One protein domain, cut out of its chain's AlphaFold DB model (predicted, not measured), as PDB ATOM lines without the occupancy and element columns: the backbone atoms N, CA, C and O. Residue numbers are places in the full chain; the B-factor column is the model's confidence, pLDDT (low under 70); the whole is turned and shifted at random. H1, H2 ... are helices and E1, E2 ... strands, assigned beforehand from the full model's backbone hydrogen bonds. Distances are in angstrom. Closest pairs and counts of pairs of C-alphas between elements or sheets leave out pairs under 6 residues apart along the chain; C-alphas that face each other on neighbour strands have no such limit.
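What this domain is: This is residues 2 to 118 of the 567 residues of an uncharacterized protein of Verticillium dahliae (UniProt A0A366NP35). A small four-stranded sheet, E1 E4 E5 E6, has the short helices H3 and H5 over one face, and a two-stranded hairpin, E2 and E3, reaches far out from this body as a long arm. The arm makes much of the length, and a tail with no named element, residues 106 to 118, follows the edge strand E6. The printed part has 117 residues, with five named helices and six named strands in the order H1 E1 E2 E3 H2 H3 H4 H5 E4 E5 E6. The larger sheet is mixed and the class is mixed, helices and strands, though under half of the residues, 54, are in named elements. The whole is loose, with a radius of gyration of the C-alphas of 17.4 A, and elongated, spanning 63 by 38 by 23 A.

Where its parts are: H1, residues 2 to 6, begins at C-alpha 2 (108.517, 118.583, -26.689). E1 is residues 11 to 13. E2, residues 36 to 39, is 9.6 A long and E3, residues 47 to 50, 9.7 A; C-alpha 47 is at (152.423, 129.175, 2.085). H2 is residues 56 to 59, H3 61 to 67 with 9.3 A, H4 70 to 73, and H5 75 to 83 with 13.4 A. E4, residues 86 to 90, is 13.2 A long, E5, residues 95 to 99, 13.9 A, and E6, residues 102 to 105, 10.0 A, ending at C-alpha 105 (129.981, 127.526, -15.342).

How they stand to each other: E4, E5 and E6 form a meander, each strand the antiparallel neighbour and hairpin partner of the one before; N 87 and O 98 are 2.8 A apart, N 97 and O 104 2.8 A. E1, an edge strand, is parallel to E4, with N 13 and O 88 2.9 A apart. H3 is on the sheet at a height of 9.3 A, over E5; its closest C-alphas there are those of Phe 62 and Phe 96, 7.3 A. H5 is on the same face at a height of 10.5 A. H1 touches H5, the closest C-alphas being Ala 6 and Leu 83, 4.9 A. H4 is close to but not clearly touching H5, Asn 72 to Phe 78 at 6.3 A between C-alphas. H2 and H3 meet only through their link. The antiparallel hairpin E2 and E3 has N 38 and O 48 2.8 A apart; both strands are apart from E4, E5 and E6. H1 and H3 have every O i to N i+4 pair within hydrogen-bond range, H5 has 4 of 5, and H2 and H4 are too short for one.

The domain as a whole: The farthest C-alphas, Asn 3 and Ser 43, are 62.8 A apart. The printed part has no cut; the link E1 to E2, 22 residues, is long. Mean pLDDT of the printed part is 77.3; 26 residues are under 70, among them 52 to 60 and 110 to 118.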
ATOM      1  N   ALA A   2     108.075 117.211 -26.365       71.00
ATOM      2  CA  ALA A   2     108.517 118.583 -26.689       71.00
ATOM      3  C   ALA A   2     108.024 119.677 -25.717       71.00
ATOM      4  O   ALA A   2     108.823 120.411 -25.143       71.00
ATOM      5  N   ASN A   3     106.711 119.720 -25.473       74.81
ATOM      6  CA  ASN A   3     106.083 120.734 -24.622       74.81
ATOM      7  C   ASN A   3     106.553 120.694 -23.163       74.81
ATOM      8  O   ASN A   3     106.500 121.721 -22.501       74.81
ATOM      9  N   VAL A   4     107.007 119.541 -22.658       85.19
ATOM     10  CA  VAL A   4     107.495 119.413 -21.275       85.19
ATOM     11  C   VAL A   4     108.753 120.255 -21.092       85.19
ATOM     12  O   VAL A   4     108.813 121.055 -20.168       85.19
ATOM     13  N   TYR A   5     109.714 120.132 -22.011       86.06
ATOM     14  CA  TYR A   5     110.962 120.898 -21.982       86.06
ATOM     15  C   TYR A   5     110.735 122.370 -22.338       86.06
ATOM     16  O   TYR A   5     111.232 123.252 -21.644       86.06
ATOM     17  N   ALA A   6     109.895 122.644 -23.343       81.06
ATOM     18  CA  ALA A   6     109.556 124.010 -23.753       81.06
ATOM     19  C   ALA A   6     108.855 124.837 -22.660       81.06
ATOM     20  O   ALA A   6     108.987 126.062 -22.628       81.06
ATOM     21  N   GLN A   7     108.104 124.178 -21.770       82.88
ATOM     22  CA  GLN A   7     107.369 124.814 -20.669       82.88
ATOM     23  C   GLN A   7     108.064 124.664 -19.309       82.88
ATOM     24  O   GLN A   7     107.539 125.146 -18.305       82.88
ATOM     25  N   ALA A   8     109.218 123.998 -19.244       83.94
ATOM     26  CA  ALA A   8     109.966 123.863 -18.004       83.94
ATOM     27  C   ALA A   8     110.585 125.210 -17.601       83.94
ATOM     28  O   ALA A   8     111.226 125.882 -18.409       83.94
ATOM     29  N   SER A   9     110.455 125.585 -16.323       84.56
ATOM     30  CA  SER A   9     111.135 126.773 -15.782       84.56
ATOM     31  C   SER A   9     112.660 126.630 -15.831       84.56
ATOM     32  O   SER A   9     113.375 127.608 -16.065       84.56
ATOM     33  N   CYS A  10     113.142 125.409 -15.587       88.62
ATOM     34  CA  CYS A  10     114.535 125.002 -15.676       88.62
ATOM     35  C   CYS A  10     114.608 123.478 -15.847       88.62
ATOM     36  O   CYS A  10     113.896 122.743 -15.157       88.62
ATOM     37  N   THR A  11     115.475 123.013 -16.740       92.94
ATOM     38  CA  THR A  11     115.754 121.595 -16.972       92.94
ATOM     39  C   THR A  11     117.032 121.202 -16.243       92.94
ATOM     40  O   THR A  11     118.068 121.847 -16.390       92.94
ATOM     41  N   ILE A  12     116.985 120.122 -15.467       93.69
ATOM     42  CA  ILE A  12     118.181 119.536 -14.854       93.69
ATOM     43  C   ILE A  12     118.662 118.404 -15.751       93.69
ATOM     44  O   ILE A  12     117.922 117.461 -16.021       93.69
ATOM     45  N   SER A  13     119.911 118.499 -16.195       93.44
ATOM     46  CA  SER A  13     120.500 117.577 -17.154       93.44
ATOM     47  C   SER A  13     121.697 116.855 -16.542       93.44
ATOM     48  O   SER A  13     122.708 117.474 -16.217       93.44
ATOM     49  N   ALA A  14     121.616 115.528 -16.424       94.56
ATOM     50  CA  ALA A  14     122.720 114.666 -15.993       94.56
ATOM     51  C   ALA A  14     123.728 114.436 -17.139       94.56
ATOM     52  O   ALA A  14     123.944 113.307 -17.578       94.56
ATOM     53  N   THR A  15     124.307 115.514 -17.672       92.56
ATOM     54  CA  THR A  15     125.057 115.504 -18.937       92.56
ATOM     55  C   THR A  15     126.290 114.600 -18.929       92.56
ATOM     56  O   THR A  15     126.548 113.922 -19.923       92.56
ATOM     57  N   GLY A  16     126.994 114.519 -17.797       91.06
ATOM     58  CA  GLY A  16     128.150 113.640 -17.590       91.06
ATOM     59  C   GLY A  16     127.811 112.155 -17.399       91.06
ATOM     60  O   GLY A  16     128.710 111.355 -17.134       91.06
ATOM     61  N   SER A  17     126.537 111.759 -17.485       91.38
ATOM     62  CA  SER A  17     126.096 110.372 -17.317       91.38
ATOM     63  C   SER A  17     125.603 109.771 -18.629       91.38
ATOM     64  O   SER A  17     124.715 110.311 -19.279       91.38
ATOM     65  N   ALA A  18     126.164 108.617 -19.000       87.25
ATOM     66  CA  ALA A  18     125.751 107.871 -20.192       87.25
ATOM     67  C   ALA A  18     124.395 107.163 -20.008       87.25
ATOM     68  O   ALA A  18     123.630 107.008 -20.957       87.25
ATOM     69  N   GLU A  19     124.081 106.764 -18.773       85.25
ATOM     70  CA  GLU A  19     122.897 105.983 -18.420       85.25
ATOM     71  C   GLU A  19     122.192 106.566 -17.191       85.25
ATOM     72  O   GLU A  19     122.787 107.297 -16.392       85.25
ATOM     73  N   SER A  20     120.922 106.201 -16.999       85.88
ATOM     74  CA  SER A  20     120.091 106.683 -15.886       85.88
ATOM     75  C   SER A  20     120.620 106.295 -14.501       85.88
ATOM     76  O   SER A  20     120.313 106.968 -13.521       85.88
ATOM     77  N   SER A  21     121.434 105.241 -14.407       86.88
ATOM     78  CA  SER A  21     122.107 104.801 -13.177       86.88
ATOM     79  C   SER A  21     123.238 105.741 -12.733       86.88
ATOM     80  O   SER A  21     123.634 105.715 -11.571       86.88
ATOM     81  N   GLY A  22     123.758 106.577 -13.639       84.75
ATOM     82  CA  GLY A  22     124.939 107.403 -13.393       84.75
ATOM     83  C   GLY A  22     124.696 108.668 -12.563       84.75
ATOM     84  O   GLY A  22     125.660 109.189 -11.998       84.75
ATOM     85  N   GLY A  23     123.453 109.162 -12.503       89.38
ATOM     86  CA  GLY A  23     123.046 110.340 -11.723       89.38
ATOM     87  C   GLY A  23     123.707 111.671 -12.125       89.38
ATOM     88  O   GLY A  23     124.449 111.754 -13.102       89.38
ATOM     89  N   CYS A  24     123.433 112.728 -11.355       90.38
ATOM     90  CA  CYS A  24     124.004 114.072 -11.554       90.38
ATOM     91  C   CYS A  24     125.341 114.289 -10.820       90.38
ATOM     92  O   CYS A  24     126.086 115.209 -11.139       90.38
ATOM     93  N   PHE A  25     125.660 113.468  -9.820       88.62
ATOM     94  CA  PHE A  25     126.809 113.695  -8.946       88.62
ATOM     95  C   PHE A  25     127.937 112.719  -9.278       88.62
ATOM     96  O   PHE A  25     127.798 111.508  -9.115       88.62
ATOM     97  N   LYS A  26     129.064 113.262  -9.742       84.25
ATOM     98  CA  LYS A  26     130.311 112.524  -9.970       84.25
ATOM     99  C   LYS A  26     131.329 112.888  -8.899       84.25
ATOM    100  O   LYS A  26     131.317 114.001  -8.377       84.25
ATOM    101  N   LYS A  27     132.233 111.959  -8.579       85.19
ATOM    102  CA  LYS A  27     133.397 112.258  -7.739       85.19
ATOM    103  C   LYS A  27     134.357 113.133  -8.549       85.19
ATOM    104  O   LYS A  27     134.869 112.681  -9.568       85.19
ATOM    105  N   ARG A  28     134.573 114.371  -8.104       81.38
ATOM    106  CA  ARG A  28     135.383 115.380  -8.805       81.38
ATOM    107  C   ARG A  28     136.773 115.486  -8.182       81.38
ATOM    108  O   ARG A  28     136.914 115.359  -6.968       81.38
ATOM    109  N   ASN A  29     137.788 115.746  -9.004       79.31
ATOM    110  CA  ASN A  29     139.093 116.198  -8.526       79.31
ATOM    111  C   ASN A  29     139.081 117.738  -8.492       79.31
ATOM    112  O   ASN A  29     138.898 118.327  -9.556       79.31
ATOM    113  N   PRO A  30     139.244 118.395  -7.329       76.56
ATOM    114  CA  PRO A  30     139.214 119.856  -7.246       76.56
ATOM    115  C   PRO A  30     140.517 120.524  -7.717       76.56
ATOM    116  O   PRO A  30     140.492 121.690  -8.100       76.56
ATOM    117  N   LEU A  31     141.644 119.800  -7.735       76.50
ATOM    118  CA  LEU A  31     142.980 120.344  -8.031       76.50
ATOM    119  C   LEU A  31     143.145 121.002  -9.420       76.50
ATOM    120  O   LEU A  31     143.931 121.942  -9.530       76.50
ATOM    121  N   PRO A  32     142.446 120.568 -10.491       74.56
ATOM    122  CA  PRO A  32     142.492 121.249 -11.786       74.56
ATOM    123  C   PRO A  32     141.814 122.627 -11.787       74.56
ATOM    124  O   PRO A  32     142.090 123.440 -12.667       74.56
ATOM    125  N   TYR A  33     140.922 122.891 -10.828       72.19
ATOM    126  CA  TYR A  33     140.006 124.035 -10.863       72.19
ATOM    127  C   TYR A  33     140.279 125.046  -9.751       72.19
ATOM    128  O   TYR A  33     140.211 126.253  -9.992       72.19
ATOM    129  N   PHE A  34     140.642 124.550  -8.568       73.25
ATOM    130  CA  PHE A  34     140.893 125.350  -7.379       73.25
ATOM    131  C   PHE A  34     142.376 125.302  -6.993       73.25
ATOM    132  O   PHE A  34     142.986 124.229  -7.039       73.25
ATOM    133  N   PRO A  35     142.973 126.441  -6.599       76.00
ATOM    134  CA  PRO A  35     144.315 126.457  -6.034       76.00
ATOM    135  C   PRO A  35     144.410 125.541  -4.809       76.00
ATOM    136  O   PRO A  35     143.546 125.571  -3.935       76.00
ATOM    137  N   CYS A  36     145.479 124.754  -4.725       79.88
ATOM    138  CA  CYS A  36     145.805 123.999  -3.521       79.88
ATOM    139  C   CYS A  36     146.775 124.819  -2.671       79.88
ATOM    140  O   CYS A  36     147.890 125.114  -3.110       79.88
ATOM    141  N   HIS A  37     146.350 125.197  -1.470       80.56
ATOM    142  CA  HIS A  37     147.186 125.913  -0.515       80.56
ATOM    143  C   HIS A  37     147.862 124.908   0.417       80.56
ATOM    144  O   HIS A  37     147.211 124.265   1.237       80.56
ATOM    145  N   ILE A  38     149.176 124.776   0.281       83.25
ATOM    146  CA  ILE A  38     150.017 123.990   1.176       83.25
ATOM    147  C   ILE A  38     150.601 124.970   2.186       83.25
ATOM    148  O   ILE A  38     151.412 125.835   1.847       83.25
ATOM    149  N   LEU A  39     150.145 124.860   3.428       77.19
ATOM    150  CA  LEU A  39     150.729 125.599   4.538       77.19
ATOM    151  C   LEU A  39     152.105 124.989   4.829       77.19
ATOM    152  O   LEU A  39     152.217 123.768   4.960       77.19
ATOM    153  N   ALA A  40     153.151 125.817   4.883       67.75
ATOM    154  CA  ALA A  40     154.425 125.365   5.432       67.75
ATOM    155  C   ALA A  40     154.298 125.203   6.963       67.75
ATOM    156  O   ALA A  40     153.218 125.417   7.515       67.75
ATOM    157  N   ASP A  41     155.381 124.781   7.628       75.88
ATOM    158  CA  ASP A  41     155.461 124.591   9.087       75.88
ATOM    159  C   ASP A  41     154.638 125.666   9.831       75.88
ATOM    160  O   ASP A  41     154.788 126.842   9.489       75.88
ATOM    161  N   PRO A  42     153.777 125.313  10.808       65.62
ATOM    162  CA  PRO A  42     152.925 126.268  11.528       65.62
ATOM    163  C   PRO A  42     153.683 127.431  12.195       65.62
ATOM    164  O   PRO A  42     153.076 128.455  12.510       65.62
ATOM    165  N   SER A  43     154.999 127.309  12.392       69.88
ATOM    166  CA  SER A  43     155.876 128.396  12.854       69.88
ATOM    167  C   SER A  43     156.302 129.381  11.748       69.88
ATOM    168  O   SER A  43     156.724 130.506  12.028       69.88
ATOM    169  N   SER A  44     156.165 128.992  10.481       64.50
ATOM    170  CA  SER A  44     156.495 129.791   9.306       64.50
ATOM    171  C   SER A  44     155.244 130.475   8.736       64.50
ATOM    172  O   SER A  44     154.207 129.859   8.517       64.50
ATOM    173  N   ARG A  45     155.330 131.774   8.425       67.56
ATOM    174  CA  ARG A  45     154.261 132.514   7.714       67.56
ATOM    175  C   ARG A  45     154.250 132.249   6.200       67.56
ATOM    176  O   ARG A  45     153.761 133.073   5.433       67.56
ATOM    177  N   GLN A  46     154.860 131.156   5.750       72.81
ATOM    178  CA  GLN A  46     155.021 130.858   4.331       72.81
ATOM    179  C   GLN A  46     153.938 129.871   3.884       72.81
ATOM    180  O   GLN A  46     153.621 128.909   4.575       72.81
ATOM    181  N   SER A  47     153.352 130.113   2.716       80.19
ATOM    182  CA  SER A  47     152.423 129.175   2.085       80.19
ATOM    183  C   SER A  47     152.824 128.968   0.631       80.19
ATOM    184  O   SER A  47     153.229 129.906  -0.059       80.19
ATOM    185  N   LEU A  48     152.727 127.724   0.171       82.00
ATOM    186  CA  LEU A  48     152.914 127.364  -1.225       82.00
ATOM    187  C   LEU A  48     151.531 127.185  -1.850       82.00
ATOM    188  O   LEU A  48     150.748 126.348  -1.412       82.00
ATOM    189  N   THR A  49     151.226 127.960  -2.886       81.44
ATOM    190  CA  THR A  49     149.978 127.794  -3.638       81.44
ATOM    191  C   THR A  49     150.269 127.089  -4.953       81.44
ATOM    192  O   THR A  49     150.933 127.645  -5.827       81.44
ATOM    193  N   VAL A  50     149.751 125.874  -5.111       79.75
ATOM    194  CA  VAL A  50     149.845 125.102  -6.354       79.75
ATOM    195  C   VAL A  50     148.606 125.396  -7.196       79.75
ATOM    196  O   VAL A  50     147.479 125.161  -6.759       79.75
ATOM    197  N   LYS A  51     148.803 125.921  -8.410       72.31
ATOM    198  CA  LYS A  51     147.733 126.187  -9.384       72.31
ATOM    199  C   LYS A  51     147.986 125.380 -10.653       72.31
ATOM    200  O   LYS A  51     149.131 125.247 -11.079       72.31
ATOM    201  N   ALA A  52     146.924 124.860 -11.264       69.19
ATOM    202  CA  ALA A  52     147.022 124.210 -12.565       69.19
ATOM    203  C   ALA A  52     147.513 125.215 -13.624       69.19
ATOM    204  O   ALA A  52     147.005 126.332 -13.713       69.19
ATOM    205  N   ALA A  53     148.504 124.815 -14.424       59.88
ATOM    206  CA  ALA A  53     149.235 125.708 -15.326       59.88
ATOM    207  C   ALA A  53     148.448 126.166 -16.571       59.88
ATOM    208  O   ALA A  53     148.944 127.007 -17.314       59.88
ATOM    209  N   ASN A  54     147.257 125.618 -16.839       57.00
ATOM    210  CA  ASN A  54     146.614 125.757 -18.146       57.00
ATOM    211  C   ASN A  54     145.265 126.495 -18.087       57.00
ATOM    212  O   ASN A  54     144.221 125.902 -17.820       57.00
ATOM    213  N   THR A  55     145.283 127.796 -18.377       51.62
ATOM    214  CA  THR A  55     144.090 128.646 -18.551       51.62
ATOM    215  C   THR A  55     143.302 128.319 -19.820       51.62
ATOM    216  O   THR A  55     142.083 128.472 -19.809       51.62
ATOM    217  N   ALA A  56     143.942 127.789 -20.873       45.94
ATOM    218  CA  ALA A  56     143.254 127.363 -22.100       45.94
ATOM    219  C   ALA A  56     142.311 126.167 -21.870       45.94
ATOM    220  O   ALA A  56     141.393 125.935 -22.651       45.94
ATOM    221  N   PHE A  57     142.495 125.435 -20.764       50.09
ATOM    222  CA  PHE A  57     141.567 124.389 -20.342       50.09
ATOM    223  C   PHE A  57     140.191 124.958 -19.970       50.09
ATOM    224  O   PHE A  57     139.210 124.241 -20.096       50.09
ATOM    225  N   LYS A  58     140.101 126.225 -19.529       52.25
ATOM    226  CA  LYS A  58     138.865 126.835 -19.004       52.25
ATOM    227  C   LYS A  58     137.935 127.376 -20.093       52.25
ATOM    228  O   LYS A  58     136.724 127.253 -19.949       52.25
ATOM    229  N   THR A  59     138.476 127.928 -21.179       51.16
ATOM    230  CA  THR A  59     137.683 128.570 -22.243       51.16
ATOM    231  C   THR A  59     136.828 127.578 -23.031       51.16
ATOM    232  O   THR A  59     135.675 127.868 -23.313       51.16
ATOM    233  N   ASN A  60     137.321 126.359 -23.278       62.16
ATOM    234  CA  ASN A  60     136.627 125.368 -24.117       62.16
ATOM    235  C   ASN A  60     135.897 124.257 -23.320       62.16
ATOM    236  O   ASN A  60     135.546 123.196 -23.856       62.16
ATOM    237  N   MET A  61     135.692 124.457 -22.005       70.56
ATOM    238  CA  MET A  61     135.087 123.431 -21.140       70.56
ATOM    239  C   MET A  61     133.633 123.155 -21.492       70.56
ATOM    240  O   MET A  61     133.215 122.005 -21.414       70.56
ATOM    241  N   PHE A  62     132.870 124.175 -21.888       76.88
ATOM    242  CA  PHE A  62     131.459 123.992 -22.211       76.88
ATOM    243  C   PHE A  62     131.285 123.028 -23.392       76.88
ATOM    244  O   PHE A  62     130.561 122.041 -23.289       76.88
ATOM    245  N   HIS A  63     132.034 123.230 -24.476       73.81
ATOM    246  CA  HIS A  63     132.019 122.323 -25.623       73.81
ATOM    247  C   HIS A  63     132.464 120.902 -25.246       73.81
ATOM    248  O   HIS A  63     131.839 119.920 -25.645       73.81
ATOM    249  N   THR A  64     133.506 120.767 -24.428       75.81
ATOM    250  CA  THR A  64     134.039 119.446 -24.061       75.81
ATOM    251  C   THR A  64     133.101 118.677 -23.123       75.81
ATOM    252  O   THR A  64     132.788 117.513 -23.368       75.81
ATOM    253  N   GLU A  65     132.629 119.320 -22.055       81.75
ATOM    254  CA  GLU A  65     131.844 118.689 -20.986       81.75
ATOM    255  C   GLU A  65     130.345 118.633 -21.298       81.75
ATOM    256  O   GLU A  65     129.671 117.676 -20.910       81.75
ATOM    257  N   VAL A  66     129.815 119.649 -21.991       85.38
ATOM    258  CA  VAL A  66     128.400 119.722 -22.360       85.38
ATOM    259  C   VAL A  66     128.193 119.171 -23.762       85.38
ATOM    260  O   VAL A  66     127.523 118.148 -23.900       85.38
ATOM    261  N   ASP A  67     128.764 119.768 -24.810       80.88
ATOM    262  CA  ASP A  67     128.476 119.320 -26.186       80.88
ATOM    263  C   ASP A  67     129.020 117.920 -26.488       80.88
ATOM    264  O   ASP A  67     128.368 117.161 -27.212       80.88
ATOM    265  N   GLY A  68     130.190 117.586 -25.944       79.75
ATOM    266  CA  GLY A  68     130.796 116.253 -25.978       79.75
ATOM    267  C   GLY A  68     130.289 115.307 -24.885       79.75
ATOM    268  O   GLY A  68     130.657 114.133 -24.870       79.75
ATOM    269  N   GLY A  69     129.437 115.796 -23.979       86.81
ATOM    270  CA  GLY A  69     128.931 115.030 -22.847       86.81
ATOM    271  C   GLY A  69     128.128 113.793 -23.281       86.81
ATOM    272  O   GLY A  69     127.344 113.883 -24.231       86.81
ATOM    273  N   PRO A  70     128.247 112.647 -22.575       90.06
ATOM    274  CA  PRO A  70     127.591 111.392 -22.948       90.06
ATOM    275  C   PRO A  70     126.095 111.517 -23.241       90.06
ATOM    276  O   PRO A  70     125.617 110.960 -24.229       90.06
ATOM    277  N   LEU A  71     125.353 112.284 -22.438       90.06
ATOM    278  CA  LEU A  71     123.918 112.477 -22.654       90.06
ATOM    279  C   LEU A  71     123.619 113.165 -23.994       90.06
ATOM    280  O   LEU A  71     122.711 112.747 -24.710       90.06
ATOM    281  N   ASN A  72     124.411 114.176 -24.353       87.19
ATOM    282  CA  ASN A  72     124.228 114.979 -25.562       87.19
ATOM    283  C   ASN A  72     124.694 114.263 -26.838       87.19
ATOM    284  O   ASN A  72     124.489 114.775 -27.937       87.19
ATOM    285  N   THR A  73     125.261 113.058 -26.713       85.94
ATOM    286  CA  THR A  73     125.459 112.154 -27.853       85.94
ATOM    287  C   THR A  73     124.174 111.440 -28.267       85.94
ATOM    288  O   THR A  73     124.162 110.802 -29.313       85.94
ATOM    289  N   ARG A  74     123.087 111.515 -27.487       86.19
ATOM    290  CA  ARG A  74     121.817 110.832 -27.779       86.19
ATOM    291  C   ARG A  74     120.889 111.737 -28.581       86.19
ATOM    292  O   ARG A  74     120.608 112.862 -28.181       86.19
ATOM    293  N   ALA A  75     120.321 111.211 -29.663       83.62
ATOM    294  CA  ALA A  75     119.491 112.003 -30.574       83.62
ATOM    295  C   ALA A  75     118.226 112.588 -29.920       83.62
ATOM    296  O   ALA A  75     117.830 113.698 -30.249       83.62
ATOM    297  N   TRP A  76     117.606 111.880 -28.970       85.38
ATOM    298  CA  TRP A  76     116.446 112.406 -28.238       85.38
ATOM    299  C   TRP A  76     116.819 113.572 -27.312       85.38
ATOM    300  O   TRP A  76     116.093 114.563 -27.275       85.38
ATOM    301  N   ALA A  77     117.992 113.521 -26.669       88.31
ATOM    302  CA  ALA A  77     118.478 114.593 -25.796       88.31
ATOM    303  C   ALA A  77     118.734 115.907 -26.557       88.31
ATOM    304  O   ALA A  77     118.653 116.985 -25.973       88.31
ATOM    305  N   PHE A  78     118.981 115.832 -27.870       86.56
ATOM    306  CA  PHE A  78     119.117 117.006 -28.731       86.56
ATOM    307  C   PHE A  78     117.871 117.904 -28.678       86.56
ATOM    308  O   PHE A  78     117.973 119.109 -28.451       86.56
ATOM    309  N   GLN A  79     116.687 117.300 -28.814       87.00
ATOM    310  CA  GLN A  79     115.415 118.014 -28.732       87.00
ATOM    311  C   GLN A  79     115.163 118.557 -27.320       87.00
ATOM    312  O   GLN A  79     114.694 119.680 -27.156       87.00
ATOM    313  N   GLU A  80     115.464 117.753 -26.300       89.38
ATOM    314  CA  GLU A  80     115.283 118.116 -24.891       89.38
ATOM    315  C   GLU A  80     116.095 119.361 -24.527       89.38
ATOM    316  O   GLU A  80     115.585 120.270 -23.869       89.38
ATOM    317  N   ARG A  81     117.339 119.427 -25.013       88.19
ATOM    318  CA  ARG A  81     118.231 120.565 -24.806       88.19
ATOM    319  C   ARG A  81     117.742 121.812 -25.540       88.19
ATOM    320  O   ARG A  81     117.510 122.824 -24.893       88.19
ATOM    321  N   LEU A  82     117.528 121.743 -26.857       85.88
ATOM    322  CA  LEU A  82     117.169 122.933 -27.646       85.88
ATOM    323  C   LEU A  82     115.832 123.555 -27.240       85.88
ATOM    324  O   LEU A  82     115.683 124.770 -27.272       85.88
ATOM    325  N   LEU A  83     114.860 122.735 -26.835       87.69
ATOM    326  CA  LEU A  83     113.561 123.248 -26.406       87.69
ATOM    327  C   LEU A  83     113.576 123.805 -24.978       87.69
ATOM    328  O   LEU A  83     112.650 124.517 -24.602       87.69
ATOM    329  N   SER A  84     114.581 123.490 -24.159       88.12
ATOM    330  CA  SER A  84     114.626 123.950 -22.771       88.12
ATOM    331  C   SER A  84     115.043 125.417 -22.668       88.12
ATOM    332  O   SER A  84     116.142 125.805 -23.061       88.12
ATOM    333  N   GLN A  85     114.212 126.241 -22.024       82.75
ATOM    334  CA  GLN A  85     114.500 127.672 -21.855       82.75
ATOM    335  C   GLN A  85     115.743 127.934 -20.994       82.75
ATOM    336  O   GLN A  85     116.488 128.881 -21.246       82.75
ATOM    337  N   ARG A  86     115.977 127.096 -19.983       85.75
ATOM    338  CA  ARG A  86     117.136 127.145 -19.088       85.75
ATOM    339  C   ARG A  86     117.541 125.729 -18.733       85.75
ATOM    340  O   ARG A  86     116.662 124.904 -18.480       85.75
ATOM    341  N   ILE A  87     118.837 125.457 -18.691       89.75
ATOM    342  CA  ILE A  87     119.357 124.130 -18.373       89.75
ATOM    343  C   ILE A  87     120.503 124.256 -17.391       89.75
ATOM    344  O   ILE A  87     121.395 125.078 -17.571       89.75
ATOM    345  N   ILE A  88     120.485 123.404 -16.371       93.00
ATOM    346  CA  ILE A  88     121.637 123.151 -15.515       93.00
ATOM    347  C   ILE A  88     122.211 121.799 -15.924       93.00
ATOM    348  O   ILE A  88     121.595 120.750 -15.711       93.00
ATOM    349  N   HIS A  89     123.396 121.828 -16.516       92.31
ATOM    350  CA  HIS A  89     124.155 120.655 -16.903       92.31
ATOM    351  C   HIS A  89     125.068 120.231 -15.760       92.31
ATOM    352  O   HIS A  89     125.981 120.950 -15.360       92.31
ATOM    353  N   PHE A  90     124.857 119.021 -15.268       93.62
ATOM    354  CA  PHE A  90     125.815 118.328 -14.427       93.62
ATOM    355  C   PHE A  90     126.795 117.583 -15.332       93.62
ATOM    356  O   PHE A  90     126.494 116.483 -15.806       93.62
ATOM    357  N   GLY A  91     127.932 118.219 -15.618       89.19
ATOM    358  CA  GLY A  91     129.033 117.630 -16.376       89.19
ATOM    359  C   GLY A  91     129.758 116.528 -15.601       89.19
ATOM    360  O   GLY A  91     129.400 116.179 -14.470       89.19
ATOM    361  N   ALA A  92     130.795 115.967 -16.217       86.94
ATOM    362  CA  ALA A  92     131.685 115.019 -15.556       86.94
ATOM    363  C   ALA A  92     132.509 115.708 -14.456       86.94
ATOM    364  O   ALA A  92     132.712 115.127 -13.384       86.94
ATOM    365  N   SER A  93     132.923 116.953 -14.703       83.25
ATOM    366  CA  SER A  93     133.837 117.686 -13.825       83.25
ATOM    367  C   SER A  93     133.226 118.908 -13.145       83.25
ATOM    368  O   SER A  93     133.548 119.166 -11.988       83.25
ATOM    369  N   LEU A  94     132.353 119.651 -13.830       84.06
ATOM    370  CA  LEU A  94     131.767 120.907 -13.343       84.06
ATOM    371  C   LEU A  94     130.261 120.968 -13.601       84.06
ATOM    372  O   LEU A  94     129.702 120.168 -14.355       84.06
ATOM    373  N   MET A  95     129.606 121.941 -12.968       89.06
ATOM    374  CA  MET A  95     128.261 122.355 -13.354       89.06
ATOM    375  C   MET A  95     128.313 123.489 -14.373       89.06
ATOM    376  O   MET A  95     129.139 124.398 -14.266       89.06
ATOM    377  N   PHE A  96     127.393 123.443 -15.330       87.56
ATOM    378  CA  PHE A  96     127.211 124.478 -16.337       87.56
ATOM    379  C   PHE A  96     125.755 124.917 -16.387       87.56
ATOM    380  O   PHE A  96     124.844 124.141 -16.098       87.56
ATOM    381  N   PHE A  97     125.545 126.164 -16.775       86.12
ATOM    382  CA  PHE A  97     124.237 126.740 -17.021       86.12
ATOM    383  C   PHE A  97     124.157 127.210 -18.469       86.12
ATOM    384  O   PHE A  97     125.113 127.766 -19.000       86.12
ATOM    385  N   GLU A  98     123.010 126.986 -19.094       82.31
ATOM    386  CA  GLU A  98     122.727 127.414 -20.457       82.31
ATOM    387  C   GLU A  98     121.319 128.017 -20.540       82.31
ATOM    388  O   GLU A  98     120.330 127.400 -20.128       82.31
ATOM    389  N   CYS A  99     121.215 129.211 -21.118       77.31
ATOM    390  CA  CYS A  99     119.968 129.834 -21.557       77.31
ATOM    391  C   CYS A  99     120.165 130.544 -22.912       77.31
ATOM    392  O   CYS A  99     121.266 130.565 -23.452       77.31
ATOM    393  N   SER A 100     119.113 131.158 -23.462       68.62
ATOM    394  CA  SER A 100     119.173 131.864 -24.758       68.62
ATOM    395  C   SER A 100     120.045 133.125 -24.750       68.62
ATOM    396  O   SER A 100     120.204 133.771 -25.778       68.62
ATOM    397  N   THR A 101     120.587 133.518 -23.596       65.38
ATOM    398  CA  THR A 101     121.406 134.729 -23.458       65.38
ATOM    399  C   THR A 101     122.723 134.495 -22.731       65.38
ATOM    400  O   THR A 101     123.510 135.427 -22.627       65.38
ATOM    401  N   LEU A 102     122.951 133.307 -22.164       69.25
ATOM    402  CA  LEU A 102     124.087 133.065 -21.281       69.25
ATOM    403  C   LEU A 102     124.478 131.588 -21.277       69.25
ATOM    404  O   LEU A 102     123.646 130.718 -21.015       69.25
ATOM    405  N   PHE A 103     125.770 131.339 -21.460       73.19
ATOM    406  CA  PHE A 103     126.428 130.118 -21.013       73.19
ATOM    407  C   PHE A 103     127.298 130.460 -19.819       73.19
ATOM    408  O   PHE A 103     128.076 131.402 -19.896       73.19
ATOM    409  N   ALA A 104     127.191 129.707 -18.737       75.44
ATOM    410  CA  ALA A 104     127.945 129.939 -17.514       75.44
ATOM    411  C   ALA A 104     128.462 128.615 -16.943       75.44
ATOM    412  O   ALA A 104     127.954 127.537 -17.265       75.44
ATOM    413  N   SER A 105     129.477 128.685 -16.085       79.31
ATOM    414  CA  SER A 105     129.981 127.526 -15.342       79.31
ATOM    415  C   SER A 105     130.078 127.833 -13.855       79.31
ATOM    416  O   SER A 105     130.077 128.990 -13.451       79.31
ATOM    417  N   GLU A 106     130.226 126.795 -13.036       79.31
ATOM    418  CA  GLU A 106     130.514 126.927 -11.601       79.31
ATOM    419  C   GLU A 106     131.754 127.797 -11.313       79.31
ATOM    420  O   GLU A 106     131.832 128.426 -10.265       79.31
ATOM    421  N   LEU A 107     132.709 127.867 -12.251       75.06
ATOM    422  CA  LEU A 107     133.920 128.687 -12.127       75.06
ATOM    423  C   LEU A 107     133.769 130.102 -12.706       75.06
ATOM    424  O   LEU A 107     134.632 130.941 -12.468       75.06
ATOM    425  N   GLN A 108     132.735 130.334 -13.516       72.50
ATOM    426  CA  GLN A 108     132.464 131.588 -14.225       72.50
ATOM    427  C   GLN A 108     130.941 131.772 -14.356       72.50
ATOM    428  O   GLN A 108     130.377 131.491 -15.424       72.50
ATOM    429  N   PRO A 109     130.234 132.147 -13.277       71.88
ATOM    430  CA  PRO A 109     128.780 132.258 -13.305       71.88
ATOM    431  C   PRO A 109     128.275 133.483 -14.072       71.88
ATOM    432  O   PRO A 109     127.124 133.472 -14.501       71.88
ATOM    433  N   GLU A 110     129.103 134.508 -14.280       66.19
ATOM    434  CA  GLU A 110     128.746 135.670 -15.107       66.19
ATOM    435  C   GLU A 110     128.799 135.371 -16.604       66.19
ATOM    436  O   GLU A 110     128.240 136.129 -17.391       66.19
ATOM    437  N   GLY A 111     129.446 134.274 -17.003       64.62
ATOM    438  CA  GLY A 111     129.515 133.844 -18.391       64.62
ATOM    439  C   GLY A 111     130.820 133.145 -18.757       64.62
ATOM    440  O   GLY A 111     131.886 133.472 -18.238       64.62
ATOM    441  N   ILE A 112     130.741 132.177 -19.668       57.25
ATOM    442  CA  ILE A 112     131.901 131.530 -20.289       57.25
ATOM    443  C   ILE A 112     132.287 132.359 -21.512       57.25
ATOM    444  O   ILE A 112     131.533 132.451 -22.479       57.25
ATOM    445  N   TYR A 113     133.464 132.973 -21.450       50.88
ATOM    446  CA  TYR A 113     134.009 133.798 -22.522       50.88
ATOM    447  C   TYR A 113     134.813 132.918 -23.476       50.88
ATOM    448  O   TYR A 113     135.943 132.542 -23.168       50.88
ATOM    449  N   ASP A 114     134.256 132.595 -24.640       42.03
ATOM    450  CA  ASP A 114     134.911 131.728 -25.629       42.03
ATOM    451  C   ASP A 114     135.906 132.495 -26.524       42.03
ATOM    452  O   ASP A 114     135.935 132.350 -27.742       42.03
ATOM    453  N   GLY A 115     136.687 133.409 -25.933       37.88
ATOM    454  CA  GLY A 115     137.702 134.207 -26.638       37.88
ATOM    455  C   GLY A 115     137.177 135.160 -27.728       37.88
ATOM    456  O   GLY A 115     137.973 135.863 -28.345       37.88
ATOM    457  N   VAL A 116     135.864 135.215 -27.950       34.06
ATOM    458  CA  VAL A 116     135.170 136.174 -28.815       34.06
ATOM    459  C   VAL A 116     134.405 137.123 -27.894       34.06
ATOM    460  O   VAL A 116     133.626 136.658 -27.065       34.06
ATOM    461  N   ASP A 117     134.674 138.430 -27.991       31.62
ATOM    462  CA  ASP A 117     134.047 139.486 -27.181       31.62
ATOM    463  C   ASP A 117     132.520 139.266 -27.080       31.62
ATOM    464  O   ASP A 117     131.787 139.465 -28.050       31.62
ATOM    465  N   VAL A 118     132.030 138.851 -25.905       35.25
ATOM    466  CA  VAL A 118     130.591 138.766 -25.627       35.25
ATOM    467  C   VAL A 118     130.104 140.190 -25.389       35.25
ATOM    468  O   VAL A 118     130.272 140.751 -24.306       35.25
TER     469      VAL A 118